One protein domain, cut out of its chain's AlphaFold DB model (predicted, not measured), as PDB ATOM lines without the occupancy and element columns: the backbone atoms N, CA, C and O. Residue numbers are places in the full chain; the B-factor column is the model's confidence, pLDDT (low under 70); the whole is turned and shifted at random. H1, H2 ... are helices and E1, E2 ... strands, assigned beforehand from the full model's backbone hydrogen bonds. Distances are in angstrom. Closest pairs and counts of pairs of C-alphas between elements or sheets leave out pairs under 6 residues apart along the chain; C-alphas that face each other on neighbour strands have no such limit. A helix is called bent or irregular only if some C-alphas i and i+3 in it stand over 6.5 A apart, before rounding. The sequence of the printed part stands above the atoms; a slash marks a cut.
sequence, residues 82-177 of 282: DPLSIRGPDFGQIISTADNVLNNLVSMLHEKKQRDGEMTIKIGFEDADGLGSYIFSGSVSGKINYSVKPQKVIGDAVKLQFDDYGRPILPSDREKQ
ATOM      1  N   ASP A  82     -25.947  31.109 -36.345       89.81
ATOM      2  CA  ASP A  82     -25.022  31.875 -35.521       89.81
ATOM      3  C   ASP A  82     -25.772  32.902 -34.663       89.81
ATOM      4  O   ASP A  82     -26.787  33.461 -35.087       89.81
ATOM      5  N   PRO A  83     -25.276  33.224 -33.458       91.94
ATOM      6  CA  PRO A  83     -25.842  34.308 -32.670       91.94
ATOM      7  C   PRO A  83     -25.696  35.647 -33.403       91.94
ATOM      8  O   PRO A  83     -24.652  35.941 -33.993       91.94
ATOM      9  N   LEU A  84     -26.718  36.504 -33.297       92.38
ATOM     10  CA  LEU A  84     -26.667  37.851 -33.867       92.38
ATOM     11  C   LEU A  84     -25.444  38.617 -33.336       92.38
ATOM     12  O   LEU A  84     -25.270  38.800 -32.128       92.38
ATOM     13  N   SER A  85     -24.606  39.102 -34.250       92.75
ATOM     14  CA  SER A  85     -23.340  39.754 -33.922       92.75
ATOM     15  C   SER A  85     -23.200  41.081 -34.649       92.75
ATOM     16  O   SER A  85     -23.381  41.156 -35.860       92.75
ATOM     17  N   ILE A  86     -22.759  42.117 -33.931       92.31
ATOM     18  CA  ILE A  86     -22.461  43.438 -34.509       92.31
ATOM     19  C   ILE A  86     -21.292  43.407 -35.510       92.31
ATOM     20  O   ILE A  86     -21.095  44.350 -36.268       92.31
ATOM     21  N   ARG A  87     -20.487  42.337 -35.486       90.69
ATOM     22  CA  ARG A  87     -19.408  42.096 -36.457       90.69
ATOM     23  C   ARG A  87     -19.887  41.317 -37.681       90.69
ATOM     24  O   ARG A  87     -19.098  41.096 -38.590       90.69
ATOM     25  N   GLY A  88     -21.140  40.865 -37.671       90.44
ATOM     26  CA  GLY A  88     -21.748  40.155 -38.782       90.44
ATOM     27  C   GLY A  88     -22.017  41.071 -39.981       90.44
ATOM     28  O   GLY A  88     -22.036  42.301 -39.844       90.44
ATOM     29  N   PRO A  89     -22.258  40.475 -41.158       89.94
ATOM     30  CA  PRO A  89     -22.476  41.207 -42.404       89.94
ATOM     31  C   PRO A  89     -23.702  42.130 -42.355       89.94
ATOM     32  O   PRO A  89     -23.690  43.185 -42.986       89.94
ATOM     33  N   ASP A  90     -24.717  41.802 -41.553       89.19
ATOM     34  CA  ASP A  90     -25.951  42.594 -41.424       89.19
ATOM     35  C   ASP A  90     -25.715  44.001 -40.856       89.19
ATOM     36  O   ASP A  90     -26.444  44.944 -41.161       89.19
ATOM     37  N   PHE A  91     -24.648  44.173 -40.072       92.88
ATOM     38  CA  PHE A  91     -24.215  45.475 -39.560       92.88
ATOM     39  C   PHE A  91     -23.113  46.104 -40.418       92.88
ATOM     40  O   PHE A  91     -22.652  47.204 -40.110       92.88
ATOM     41  N   GLY A  92     -22.699  45.452 -41.511       91.38
ATOM     42  CA  GLY A  92     -21.543  45.830 -42.322       91.38
ATOM     43  C   GLY A  92     -21.588  47.278 -42.806       91.38
ATOM     44  O   GLY A  92     -20.585  47.984 -42.722       91.38
ATOM     45  N   GLN A  93     -22.756  47.775 -43.224       91.38
ATOM     46  CA  GLN A  93     -22.917  49.176 -43.641       91.38
ATOM     47  C   GLN A  93     -22.754  50.167 -42.479       91.38
ATOM     48  O   GLN A  93     -22.159  51.237 -42.643       91.38
ATOM     49  N   ILE A  94     -23.262  49.814 -41.294       93.56
ATOM     50  CA  ILE A  94     -23.135  50.622 -40.077       93.56
ATOM     51  C   ILE A  94     -21.670  50.679 -39.649       93.56
ATOM     52  O   ILE A  94     -21.152  51.770 -39.404       93.56
ATOM     53  N   ILE A  95     -20.995  49.528 -39.620       94.88
ATOM     54  CA  ILE A  95     -19.578  49.429 -39.265       94.88
ATOM     55  C   ILE A  95     -18.705  50.166 -40.281       94.88
ATOM     56  O   ILE A  95     -17.915  51.014 -39.884       94.88
ATOM     57  N   SER A  96     -18.935  49.978 -41.581       93.94
ATOM     58  CA  SER A  96     -18.193  50.694 -42.628       93.94
ATOM     59  C   SER A  96     -18.360  52.212 -42.507       93.94
ATOM     60  O   SER A  96     -17.414  52.982 -42.679       93.94
ATOM     61  N   THR A  97     -19.568  52.681 -42.179       93.94
ATOM     62  CA  THR A  97     -19.815  54.109 -41.926       93.94
ATOM     63  C   THR A  97     -19.069  54.583 -40.679       93.94
ATOM     64  O   THR A  97     -18.485  55.669 -40.687       93.94
ATOM     65  N   ALA A  98     -19.053  53.773 -39.619       94.56
ATOM     66  CA  ALA A  98     -18.308  54.070 -38.405       94.56
ATOM     67  C   ALA A  98     -16.803  54.160 -38.645       94.56
ATOM     68  O   ALA A  98     -16.189  55.130 -38.203       94.56
ATOM     69  N   ASP A  99     -16.234  53.238 -39.415       95.88
ATOM     70  CA  ASP A  99     -14.817  53.246 -39.764       95.88
ATOM     71  C   ASP A  99     -14.453  54.495 -40.567       95.88
ATOM     72  O   ASP A  99     -13.473  55.180 -40.262       95.88
ATOM     73  N   ASN A 100     -15.277  54.868 -41.545       94.38
ATOM     74  CA  ASN A 100     -15.076  56.098 -42.312       94.38
ATOM     75  C   ASN A 100     -15.115  57.350 -41.420       94.38
ATOM     76  O   ASN A 100     -14.262  58.236 -41.537       94.38
ATOM     77  N   VAL A 101     -16.087  57.435 -40.505       93.62
ATOM     78  CA  VAL A 101     -16.197  58.559 -39.564       93.62
ATOM     79  C   VAL A 101     -15.011  58.588 -38.602       93.62
ATOM     80  O   VAL A 101     -14.449  59.662 -38.386       93.62
ATOM     81  N   LEU A 102     -14.596  57.442 -38.065       95.56
ATOM     82  CA  LEU A 102     -13.460  57.324 -37.156       95.56
ATOM     83  C   LEU A 102     -12.170  57.816 -37.814       95.56
ATOM     84  O   LEU A 102     -11.500  58.695 -37.271       95.56
ATOM     85  N   ASN A 103     -11.857  57.304 -39.005       95.44
ATOM     86  CA  ASN A 103     -10.658  57.692 -39.745       95.44
ATOM     87  C   ASN A 103     -10.645  59.195 -40.058       95.44
ATOM     88  O   ASN A 103      -9.616  59.862 -39.908       95.44
ATOM     89  N   ASN A 104     -11.801  59.763 -40.411       92.62
ATOM     90  CA  ASN A 104     -11.934  61.199 -40.633       92.62
ATOM     91  C   ASN A 104     -11.743  62.007 -39.336       92.62
ATOM     92  O   ASN A 104     -10.996  62.984 -39.316       92.62
ATOM     93  N   LEU A 105     -12.360  61.592 -38.224       93.38
ATOM     94  CA  LEU A 105     -12.208  62.257 -36.924       93.38
ATOM     95  C   LEU A 105     -10.752  62.272 -36.462       93.38
ATOM     96  O   LEU A 105     -10.264  63.326 -36.058       93.38
ATOM     97  N   VAL A 106     -10.052  61.140 -36.556       94.50
ATOM     98  CA  VAL A 106      -8.634  61.032 -36.185       94.50
ATOM     99  C   VAL A 106      -7.773  61.929 -37.077       94.50
ATOM    100  O   VAL A 106      -6.922  62.664 -36.570       94.50
ATOM    101  N   SER A 107      -8.045  61.947 -38.384       93.38
ATOM    102  CA  SER A 107      -7.351  62.823 -39.339       93.38
ATOM    103  C   SER A 107      -7.544  64.304 -38.997       93.38
ATOM    104  O   SER A 107      -6.571  65.054 -38.901       93.38
ATOM    105  N   MET A 108      -8.784  64.724 -38.724       90.75
ATOM    106  CA  MET A 108      -9.090  66.102 -38.331       90.75
ATOM    107  C   MET A 108      -8.504  66.474 -36.966       90.75
ATOM    108  O   MET A 108      -8.090  67.616 -36.771       90.75
ATOM    109  N   LEU A 109      -8.476  65.542 -36.010       93.19
ATOM    110  CA  LEU A 109      -7.883  65.745 -34.687       93.19
ATOM    111  C   LEU A 109      -6.385  66.043 -34.826       93.19
ATOM    112  O   LEU A 109      -5.899  67.011 -34.235       93.19
ATOM    113  N   HIS A 110      -5.686  65.281 -35.673       92.31
ATOM    114  CA  HIS A 110      -4.285  65.521 -36.008       92.31
ATOM    115  C   HIS A 110      -4.080  66.871 -36.719       92.31
ATOM    116  O   HIS A 110      -3.285  67.692 -36.258       92.31
ATOM    117  N   GLU A 111      -4.827  67.140 -37.795       92.75
ATOM    118  CA  GLU A 111      -4.720  68.382 -38.578       92.75
ATOM    119  C   GLU A 111      -4.948  69.629 -37.711       92.75
ATOM    120  O   GLU A 111      -4.184  70.597 -37.761       92.75
ATOM    121  N   LYS A 112      -5.973  69.588 -36.854       90.50
ATOM    122  CA  LYS A 112      -6.357  70.701 -35.978       90.50
ATOM    123  C   LYS A 112      -5.594  70.726 -34.655       90.50
ATOM    124  O   LYS A 112      -5.909  71.567 -33.808       90.50
ATOM    125  N   LYS A 113      -4.615  69.831 -34.460       91.38
ATOM    126  CA  LYS A 113      -3.796  69.701 -33.239       91.38
ATOM    127  C   LYS A 113      -4.636  69.613 -31.960       91.38
ATOM    128  O   LYS A 113      -4.261  70.158 -30.921       91.38
ATOM    129  N   GLN A 114      -5.788  68.959 -32.055       89.25
ATOM    130  CA  GLN A 114      -6.651  68.689 -30.913       89.25
ATOM    131  C   GLN A 114      -6.123  67.462 -30.163       89.25
ATOM    132  O   GLN A 114      -5.270  66.732 -30.668       89.25
ATOM    133  N   ARG A 115      -6.559  67.266 -28.918       90.25
ATOM    134  CA  ARG A 115      -6.092  66.150 -28.075       90.25
ATOM    135  C   ARG A 115      -7.164  65.097 -27.840       90.25
ATOM    136  O   ARG A 115      -6.828  63.972 -27.492       90.25
ATOM    137  N   ASP A 116      -8.416  65.464 -28.054       90.38
ATOM    138  CA  ASP A 116      -9.588  64.678 -27.730       90.38
ATOM    139  C   ASP A 116     -10.608  64.707 -28.871       90.38
ATOM    140  O   ASP A 116     -10.731  65.671 -29.634       90.38
ATOM    141  N   GLY A 117     -11.324  63.597 -28.991       91.12
ATOM    142  CA  GLY A 117     -12.405  63.398 -29.934       91.12
ATOM    143  C   GLY A 117     -13.308  62.283 -29.436       91.12
ATOM    144  O   GLY A 117     -12.850  61.346 -28.784       91.12
ATOM    145  N   GLU A 118     -14.592  62.395 -29.736       93.62
ATOM    146  CA  GLU A 118     -15.609  61.417 -29.371       93.62
ATOM    147  C   GLU A 118     -16.342  60.956 -30.631       93.62
ATOM    148  O   GLU A 118     -16.644  61.763 -31.513       93.62
ATOM    149  N   MET A 119     -16.647  59.664 -30.710       94.69
ATOM    150  CA  MET A 119     -17.520  59.091 -31.730       94.69
ATOM    151  C   MET A 119     -18.690  58.393 -31.042       94.69
ATOM    152  O   MET A 119     -18.507  57.673 -30.064       94.69
ATOM    153  N   THR A 120     -19.892  58.587 -31.573       94.31
ATOM    154  CA  THR A 120     -21.114  57.936 -31.103       94.31
ATOM    155  C   THR A 120     -21.721  57.134 -32.241       94.31
ATOM    156  O   THR A 120     -21.994  57.683 -33.309       94.31
ATOM    157  N   ILE A 121     -21.993  55.858 -31.984       94.88
ATOM    158  CA  ILE A 121     -22.743  54.973 -32.876       94.88
ATOM    159  C   ILE A 121     -24.066  54.659 -32.182       94.88
ATOM    160  O   ILE A 121     -24.076  54.171 -31.053       94.88
ATOM    161  N   LYS A 122     -25.185  54.960 -32.838       95.25
ATOM    162  CA  LYS A 122     -26.524  54.550 -32.396       95.25
ATOM    163  C   LYS A 122     -27.060  53.517 -33.368       95.25
ATOM    164  O   LYS A 122     -27.040  53.779 -34.565       95.25
ATOM    165  N   ILE A 123     -27.549  52.399 -32.850       95.19
ATOM    166  CA  ILE A 123     -28.176  51.337 -33.636       95.19
ATOM    167  C   ILE A 123     -29.637  51.248 -33.207       95.19
ATOM    168  O   ILE A 123     -29.922  51.122 -32.017       95.19
ATOM    169  N   GLY A 124     -30.546  51.376 -34.167       94.12
ATOM    170  CA  GLY A 124     -31.968  51.103 -34.012       94.12
ATOM    171  C   GLY A 124     -32.321  49.796 -34.708       94.12
ATOM    172  O   GLY A 124     -31.682  49.423 -35.688       94.12
ATOM    173  N   PHE A 125     -33.337  49.110 -34.207       94.12
ATOM    174  CA  PHE A 125     -33.879  47.906 -34.820       94.12
ATOM    175  C   PHE A 125     -35.400  47.959 -34.750       94.12
ATOM    176  O   PHE A 125     -35.959  48.420 -33.753       94.12
ATOM    177  N   GLU A 126     -36.058  47.512 -35.810       94.12
ATOM    178  CA  GLU A 126     -37.514  47.420 -35.888       94.12
ATOM    179  C   GLU A 126     -37.915  46.082 -36.497       94.12
ATOM    180  O   GLU A 126     -37.261  45.618 -37.425       94.12
ATOM    181  N   ASP A 127     -38.966  45.465 -35.960       93.56
ATOM    182  CA  ASP A 127     -39.617  44.319 -36.596       93.56
ATOM    183  C   ASP A 127     -40.511  44.861 -37.720       93.56
ATOM    184  O   ASP A 127     -41.513  45.534 -37.462       93.56
ATOM    185  N   ALA A 128     -40.078  44.658 -38.960       89.12
ATOM    186  CA  ALA A 128     -40.631  45.286 -40.151       89.12
ATOM    187  C   ALA A 128     -42.032  44.769 -40.495       89.12
ATOM    188  O   ALA A 128     -42.849  45.515 -41.037       89.12
ATOM    189  N   ASP A 129     -42.304  43.500 -40.192       88.25
ATOM    190  CA  ASP A 129     -43.558  42.819 -40.519       88.25
ATOM    191  C   ASP A 129     -44.276  42.224 -39.299       88.25
ATOM    192  O   ASP A 129     -45.416  41.774 -39.428       88.25
ATOM    193  N   GLY A 130     -43.665  42.263 -38.111       87.00
ATOM    194  CA  GLY A 130     -44.218  41.646 -36.904       87.00
ATOM    195  C   GLY A 130     -44.060  40.123 -36.888       87.00
ATOM    196  O   GLY A 130     -44.684  39.456 -36.060       87.00
ATOM    197  N   LEU A 131     -43.295  39.569 -37.832       85.88
ATOM    198  CA  LEU A 131     -43.081  38.136 -38.029       85.88
ATOM    199  C   LEU A 131     -41.611  37.750 -37.803       85.88
ATOM    200  O   LEU A 131     -41.194  36.655 -38.187       85.88
ATOM    201  N   GLY A 132     -40.831  38.630 -37.165       87.56
ATOM    202  CA  GLY A 132     -39.425  38.390 -36.848       87.56
ATOM    203  C   GLY A 132     -38.457  38.787 -37.964       87.56
ATOM    204  O   GLY A 132     -37.322  38.304 -37.988       87.56
ATOM    205  N   SER A 133     -38.884  39.648 -38.892       91.12
ATOM    206  CA  SER A 133     -38.016  40.248 -39.904       91.12
ATOM    207  C   SER A 133     -37.545  41.622 -39.435       91.12
ATOM    208  O   SER A 133     -38.310  42.579 -39.412       91.12
ATOM    209  N   TYR A 134     -36.279  41.741 -39.041       93.06
ATOM    210  CA  TYR A 134     -35.751  42.939 -38.397       93.06
ATOM    211  C   TYR A 134     -34.955  43.820 -39.352       93.06
ATOM    212  O   TYR A 134     -34.025  43.354 -40.005       93.06
ATOM    213  N   ILE A 135     -35.253  45.117 -39.383       93.06
ATOM    214  CA  ILE A 135     -34.431  46.118 -40.075       93.06
ATOM    215  C   ILE A 135     -33.508  46.778 -39.059       93.06
ATOM    216  O   ILE A 135     -33.965  47.352 -38.067       93.06
ATOM    217  N   PHE A 136     -32.205  46.751 -39.332       93.88
ATOM    218  CA  PHE A 136     -31.205  47.447 -38.528       93.88
ATOM    219  C   PHE A 136     -30.857  48.794 -39.155       93.88
ATOM    220  O   PHE A 136     -30.405  48.884 -40.294       93.88
ATOM    221  N   SER A 137     -31.024  49.866 -38.388       93.56
ATOM    222  CA  SER A 137     -30.619  51.215 -38.774       93.56
ATOM    223  C   SER A 137     -29.495  51.719 -37.881       93.56
ATOM    224  O   SER A 137     -29.378  51.360 -36.712       93.56
ATOM    225  N   GLY A 138     -28.640  52.571 -38.432       93.00
ATOM    226  CA  GLY A 138     -27.508  53.162 -37.742       93.00
ATOM    227  C   GLY A 138     -27.481  54.676 -37.888       93.00
ATOM    228  O   GLY A 138     -27.914  55.250 -38.885       93.00
ATOM    229  N   SER A 139     -26.940  55.345 -36.881       94.00
ATOM    230  CA  SER A 139     -26.582  56.755 -36.934       94.00
ATOM    231  C   SER A 139     -25.216  56.930 -36.295       94.00
ATOM    232  O   SER A 139     -25.084  56.794 -35.078       94.00
ATOM    233  N   VAL A 140     -24.219  57.280 -37.103       92.50
ATOM    234  CA  VAL A 140     -22.856  57.531 -36.632       92.50
ATOM    235  C   VAL A 140     -22.578  59.027 -36.625       92.50
ATOM    236  O   VAL A 140     -22.745  59.705 -37.633       92.50
ATOM    237  N   SER A 141     -22.130  59.556 -35.495       90.00
ATOM    238  CA  SER A 141     -21.721  60.956 -35.350       90.00
ATOM    239  C   SER A 141     -20.398  61.062 -34.609       90.00
ATOM    240  O   SER A 141     -19.981  60.119 -33.944       90.00
ATOM    241  N   GLY A 142     -19.767  62.229 -34.657       89.06
ATOM    242  CA  GLY A 142     -18.571  62.486 -33.865       89.06
ATOM    243  C   GLY A 142     -18.426  63.938 -33.460       89.06
ATOM    244  O   GLY A 142     -19.109  64.815 -33.988       89.06
ATOM    245  N   LYS A 143     -17.533  64.198 -32.512       87.00
ATOM    246  CA  LYS A 143     -17.266  65.528 -31.979       87.00
ATOM    247  C   LYS A 143     -15.779  65.702 -31.704       87.00
ATOM    248  O   LYS A 143     -15.178  64.906 -30.997       87.00
ATOM    249  N   ILE A 144     -15.217  66.781 -32.236       79.50
ATOM    250  CA  ILE A 144     -13.834  67.233 -32.026       79.50
ATOM    251  C   ILE A 144     -13.817  68.762 -31.909       79.50
ATOM    252  O   ILE A 144     -13.618  69.447 -32.908       79.50
ATOM    253  N   ASN A 145     -14.159  69.342 -30.753       76.75
ATOM    254  CA  ASN A 145     -14.477  70.783 -30.577       76.75
ATOM    255  C   ASN A 145     -15.550  71.382 -31.532       76.75
ATOM    256  O   ASN A 145     -16.095  72.451 -31.280       76.75
ATOM    257  N   TYR A 146     -15.933  70.640 -32.565       68.12
ATOM    258  CA  TYR A 146     -16.961  70.839 -33.564       68.12
ATOM    259  C   TYR A 146     -17.662  69.493 -33.751       68.12
ATOM    260  O   TYR A 146     -17.015  68.443 -33.729       68.12
ATOM    261  N   SER A 147     -18.977  69.514 -33.940       77.44
ATOM    262  CA  SER A 147     -19.754  68.293 -34.148       77.44
ATOM    263  C   SER A 147     -19.802  67.932 -35.632       77.44
ATOM    264  O   SER A 147     -20.238  68.730 -36.462       77.44
ATOM    265  N   VAL A 148     -19.393  66.711 -35.961       78.62
ATOM    266  CA  VAL A 148     -19.664  66.074 -37.251       78.62
ATOM    267  C   VAL A 148     -21.135  65.676 -37.273       78.62
ATOM    268  O   VAL A 148     -21.637  65.050 -36.334       78.62
ATOM    269  N   LYS A 149     -21.843  66.066 -38.338       84.31
ATOM    270  CA  LYS A 149     -23.264  65.739 -38.489       84.31
ATOM    271  C   LYS A 149     -23.463  64.217 -38.502       84.31
ATOM    272  O   LYS A 149     -22.663  63.528 -39.135       84.31
ATOM    273  N   PRO A 150     -24.527  63.706 -37.862       86.44
ATOM    274  CA  PRO A 150     -24.820  62.282 -37.892       86.44
ATOM    275  C   PRO A 150     -25.040  61.773 -39.320       86.44
ATOM    276  O   PRO A 150     -25.836  62.344 -40.067       86.44
ATOM    277  N   GLN A 151     -24.352  60.691 -39.673       90.62
ATOM    278  CA  GLN A 151     -24.565  59.921 -40.890       90.62
ATOM    279  C   GLN A 151     -25.527  58.783 -40.574       90.62
ATOM    280  O   GLN A 151     -25.238  57.947 -39.717       90.62
ATOM    281  N   LYS A 152     -26.690  58.793 -41.227       90.88
ATOM    282  CA  LYS A 152     -27.712  57.759 -41.071       90.88
ATOM    283  C   LYS A 152     -27.525  56.679 -42.127       90.88
ATOM    284  O   LYS A 152     -27.263  56.999 -43.282       90.88
ATOM    285  N   VAL A 153     -27.733  55.439 -41.723       90.88
ATOM    286  CA  VAL A 153     -27.690  54.244 -42.565       90.88
ATOM    287  C   VAL A 153     -28.848  53.335 -42.184       90.88
ATOM    288  O   VAL A 153     -29.266  53.309 -41.028       90.88
ATOM    289  N   ILE A 154     -29.402  52.637 -43.165       87.94
ATOM    290  CA  ILE A 154     -30.503  51.690 -42.992       87.94
ATOM    291  C   ILE A 154     -30.081  50.445 -43.764       87.94
ATOM    292  O   ILE A 154     -29.784  50.555 -44.951       87.94
ATOM    293  N   GLY A 155     -29.973  49.321 -43.063       84.25
ATOM    294  CA  GLY A 155     -29.683  48.025 -43.659       84.25
ATOM    295  C   GLY A 155     -30.941  47.353 -44.202       84.25
ATOM    296  O   GLY A 155     -32.050  47.878 -44.089       84.25
ATOM    297  N   ASP A 156     -30.748  46.173 -44.775       85.88
ATOM    298  CA  ASP A 156     -31.842  45.341 -45.264       85.88
ATOM    299  C   ASP A 156     -32.559  44.619 -44.112       85.88
ATOM    300  O   ASP A 156     -32.053  44.537 -42.989       85.88
ATOM    301  N   ALA A 157     -33.755  44.099 -44.395       87.31
ATOM    302  CA  ALA A 157     -34.504  43.290 -43.441       87.31
ATOM    303  C   ALA A 157     -33.854  41.907 -43.272       87.31
ATOM    304  O   ALA A 157     -33.529  41.232 -44.251       87.31
ATOM    305  N   VAL A 158     -33.690  41.481 -42.023       88.75
ATOM    306  CA  VAL A 158     -33.018  40.243 -41.627       88.75
ATOM    307  C   VAL A 158     -33.983  39.387 -40.824       88.75
ATOM    308  O   VAL A 158     -34.439  39.782 -39.753       88.75
ATOM    309  N   LYS A 159     -34.272  38.187 -41.321       90.50
ATOM    310  CA  LYS A 159     -35.117  37.232 -40.608       90.50
ATOM    311  C   LYS A 159     -34.334  36.598 -39.460       90.50
ATOM    312  O   LYS A 159     -33.308  35.962 -39.700       90.50
ATOM    313  N   LEU A 160     -34.827  36.765 -38.237       91.25
ATOM    314  CA  LEU A 160     -34.246  36.165 -37.039       91.25
ATOM    315  C   LEU A 160     -35.116  35.015 -36.540       91.25
ATOM    316  O   LEU A 160     -36.343  35.056 -36.621       91.25
ATOM    317  N   GLN A 161     -34.461  34.002 -35.989       91.19
ATOM    318  CA  GLN A 161     -35.091  32.989 -35.148       91.19
ATOM    319  C   GLN A 161     -34.646  33.191 -33.699       91.19
ATOM    320  O   GLN A 161     -33.721  33.958 -33.429       91.19
ATOM    321  N   PHE A 162     -35.318  32.535 -32.759       90.81
ATOM    322  CA  PHE A 162     -35.000  32.640 -31.339       90.81
ATOM    323  C   PHE A 162     -34.889  31.251 -30.736       90.81
ATOM    324  O   PHE A 162     -35.820  30.467 -30.884       90.81
ATOM    325  N   ASP A 163     -33.775  30.967 -30.061       88.25
ATOM    326  CA  ASP A 163     -33.617  29.707 -29.329       88.25
ATOM    327  C   ASP A 163     -34.621  29.574 -28.168       88.25
ATOM    328  O   ASP A 163     -35.339  30.516 -27.819       88.25
ATOM    329  N   ASP A 164     -34.621  28.415 -27.507       90.50
ATOM    330  CA  ASP A 164     -35.459  28.134 -26.331       90.50
ATOM    331  C   ASP A 164     -35.246  29.121 -25.167       90.50
ATOM    332  O   ASP A 164     -36.066  29.217 -24.251       90.50
ATOM    333  N   TYR A 165     -34.139  29.869 -25.185       90.81
ATOM    334  CA  TYR A 165     -33.802  30.895 -24.204       90.81
ATOM    335  C   TYR A 165     -34.153  32.316 -24.676       90.81
ATOM    336  O   TYR A 165     -33.867  33.280 -23.957       90.81
ATOM    337  N   GLY A 166     -34.767  32.469 -25.852       89.38
ATOM    338  CA  GLY A 166     -35.155  33.748 -26.438       89.38
ATOM    339  C   GLY A 166     -33.989  34.561 -27.003       89.38
ATOM    340  O   GLY A 166     -34.086  35.788 -27.088       89.38
ATOM    341  N   ARG A 167     -32.863  33.931 -27.353       91.31
ATOM    342  CA  ARG A 167     -31.701  34.612 -27.944       91.31
ATOM    343  C   ARG A 167     -31.826  34.652 -29.464       91.31
ATOM    344  O   ARG A 167     -32.128  33.621 -30.055       91.31
ATOM    345  N   PRO A 168     -31.556  35.804 -30.103       92.50
ATOM    346  CA  PRO A 168     -31.654  35.923 -31.549       92.50
ATOM    347  C   PRO A 168     -30.551  35.117 -32.245       92.50
ATOM    348  O   PRO A 168     -29.359  35.311 -31.982       92.50
ATOM    349  N   ILE A 169     -30.972  34.262 -33.169       91.44
ATOM    350  CA  ILE A 169     -30.137  33.434 -34.030       91.44
ATOM    351  C   ILE A 169     -30.372  33.850 -35.482       91.44
ATOM    352  O   ILE A 169     -31.511  34.025 -35.922       91.44
ATOM    353  N   LEU A 170     -29.273  34.018 -36.213       89.88
ATOM    354  CA  LEU A 170     -29.248  34.189 -37.656       89.88
ATOM    355  C   LEU A 170     -29.280  32.798 -38.310       89.88
ATOM    356  O   LEU A 170     -28.301  32.064 -38.163       89.88
ATOM    357  N   PRO A 171     -30.353  32.414 -39.021       86.38
ATOM    358  CA  PRO A 171     -30.441  31.078 -39.608       86.38
ATOM    359  C   PRO A 171     -29.334  30.838 -40.645       86.38
ATOM    360  O   PRO A 171     -29.161  31.653 -41.556       86.38
ATOM    361  N   SER A 172     -28.616  29.713 -40.545       77.69
ATOM    362  CA  SER A 172     -27.528  29.356 -41.481       77.69
ATOM    363  C   SER A 172     -28.014  29.198 -42.925       77.69
ATOM    364  O   SER A 172     -27.288  29.496 -43.869       77.69
ATOM    365  N   ASP A 173     -29.271  28.795 -43.098       69.50
ATOM    366  CA  ASP A 173     -29.877  28.505 -44.398       69.50
ATOM    367  C   ASP A 173     -30.500  29.741 -45.069       69.50
ATOM    368  O   ASP A 173     -31.340  29.610 -45.959       69.50
ATOM    369  N   ARG A 174     -30.114  30.961 -44.671       65.25
ATOM    370  CA  ARG A 174     -30.642  32.217 -45.238       65.25
ATOM    371  C   ARG A 174     -30.579  32.260 -46.769       65.25
ATOM    372  O   ARG A 174     -31.505  32.766 -47.398       65.25
ATOM    373  N   GLU A 175     -29.505  31.748 -47.361       60.03
ATOM    374  CA  GLU A 175     -29.352  31.696 -48.821       60.03
ATOM    375  C   GLU A 175     -30.132  30.524 -49.437       60.03
ATOM    376  O   GLU A 175     -30.718  30.676 -50.506       60.03
ATOM    377  N   LYS A 176     -30.245  29.399 -48.716       54.69
ATOM    378  CA  LYS A 176     -30.977  28.193 -49.138       54.69
ATOM    379  C   LYS A 176     -32.500  28.314 -49.045       54.69
ATOM    380  O   LYS A 176     -33.213  27.609 -49.744       54.69
ATOM    381  N   GLN A 177     -33.035  29.233 -48.241       52.22
ATOM    382  CA  GLN A 177     -34.479  29.523 -48.228       52.22
ATOM    383  C   GLN A 177     -34.965  30.225 -49.508       52.22
ATOM    384  O   GLN A 177     -36.172  30.303 -49.739       52.22
TER     385      GLN A 177
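This is residues 82 to 177 of the 282 residues of an uncharacterized protein of Ruminococcaceae bacterium BL-4 (UniProt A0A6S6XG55). One long helix, H1, packs lengthwise along one face of a narrow, twisted sheet of three long strands, and the sheet's other face is bare. At the end of this rod where H1 begins and E3 ends, a small head is made by the short strand E4 with residues 82 to 83 and 161 to 162, each paired with E4 in antiparallel fashion. The printed part has 96 residues with one named helix and four named strands, in the order H1 E1 E2 E3 E4; the sheet's order is E1 - E2 - E3, all antiparallel. The class is mixed, helices and strands, and the whole is loose, with a radius of gyration of the C-alphas of 16.8 A and spans of 52 by 25 by 21 A.

H1 is residues 89 to 111, 32.7 A from first to last C-alpha, and begins with C-alpha 89 at (-22.476, 41.207, -42.404). It is irregular, with C-alphas 90 and 93 7.6 A apart, and has a kink of 26 degrees near residue 96. E1 is residues 118 to 127, 30.3 A long. E2 is residues 133 to 144, 37.1 A long. E3 is residues 146 to 159, 38.8 A long, and bends by 51 degrees at residue 156. E4 is residues 168 to 171, 9.5 A long, and ends with C-alpha 171 at (-30.441, 31.078, -39.608).

E1, E2 and E3 form a meander, each strand the antiparallel neighbour of the one before. E1 and E2 are a hairpin at 165 degrees, with N 120 and O 141 2.8 A apart, within hydrogen-bond range. E2 and E3 are a hairpin at 167 degrees, with N 138 and O 153 within range at 2.8 A. E1 and E3 are the edge strands. H1 is on the sheet, two layers with the helix on one face, at a height over the sheet of 8.8 A. It lies over E2 and only just not over E3: on the local plane 19 of its 23 C-alphas fall on E2 and 2 on E3. It runs along the strands, at 4 degrees to E2 on the local plane. The closest C-alphas of H1 and E2 are those of Ile 94 and Gly 138, 5.6 A apart. In H1, 17 of 19 O i to N i+4 pairs are within hydrogen-bond range. E4 pairs with no named strand and is apart from H1, E1 and E2; its closest C-alpha to E3 is that of Leu 170, 7.2 A from that of Lys 159.

The two C-alphas farthest apart are those of Lys 113 and Gln 177, at 52.7 A. The printed part has no cut and no long link. The mean pLDDT of the printed part is 88.9; residue 146 and residues 173 to 177 are under 70.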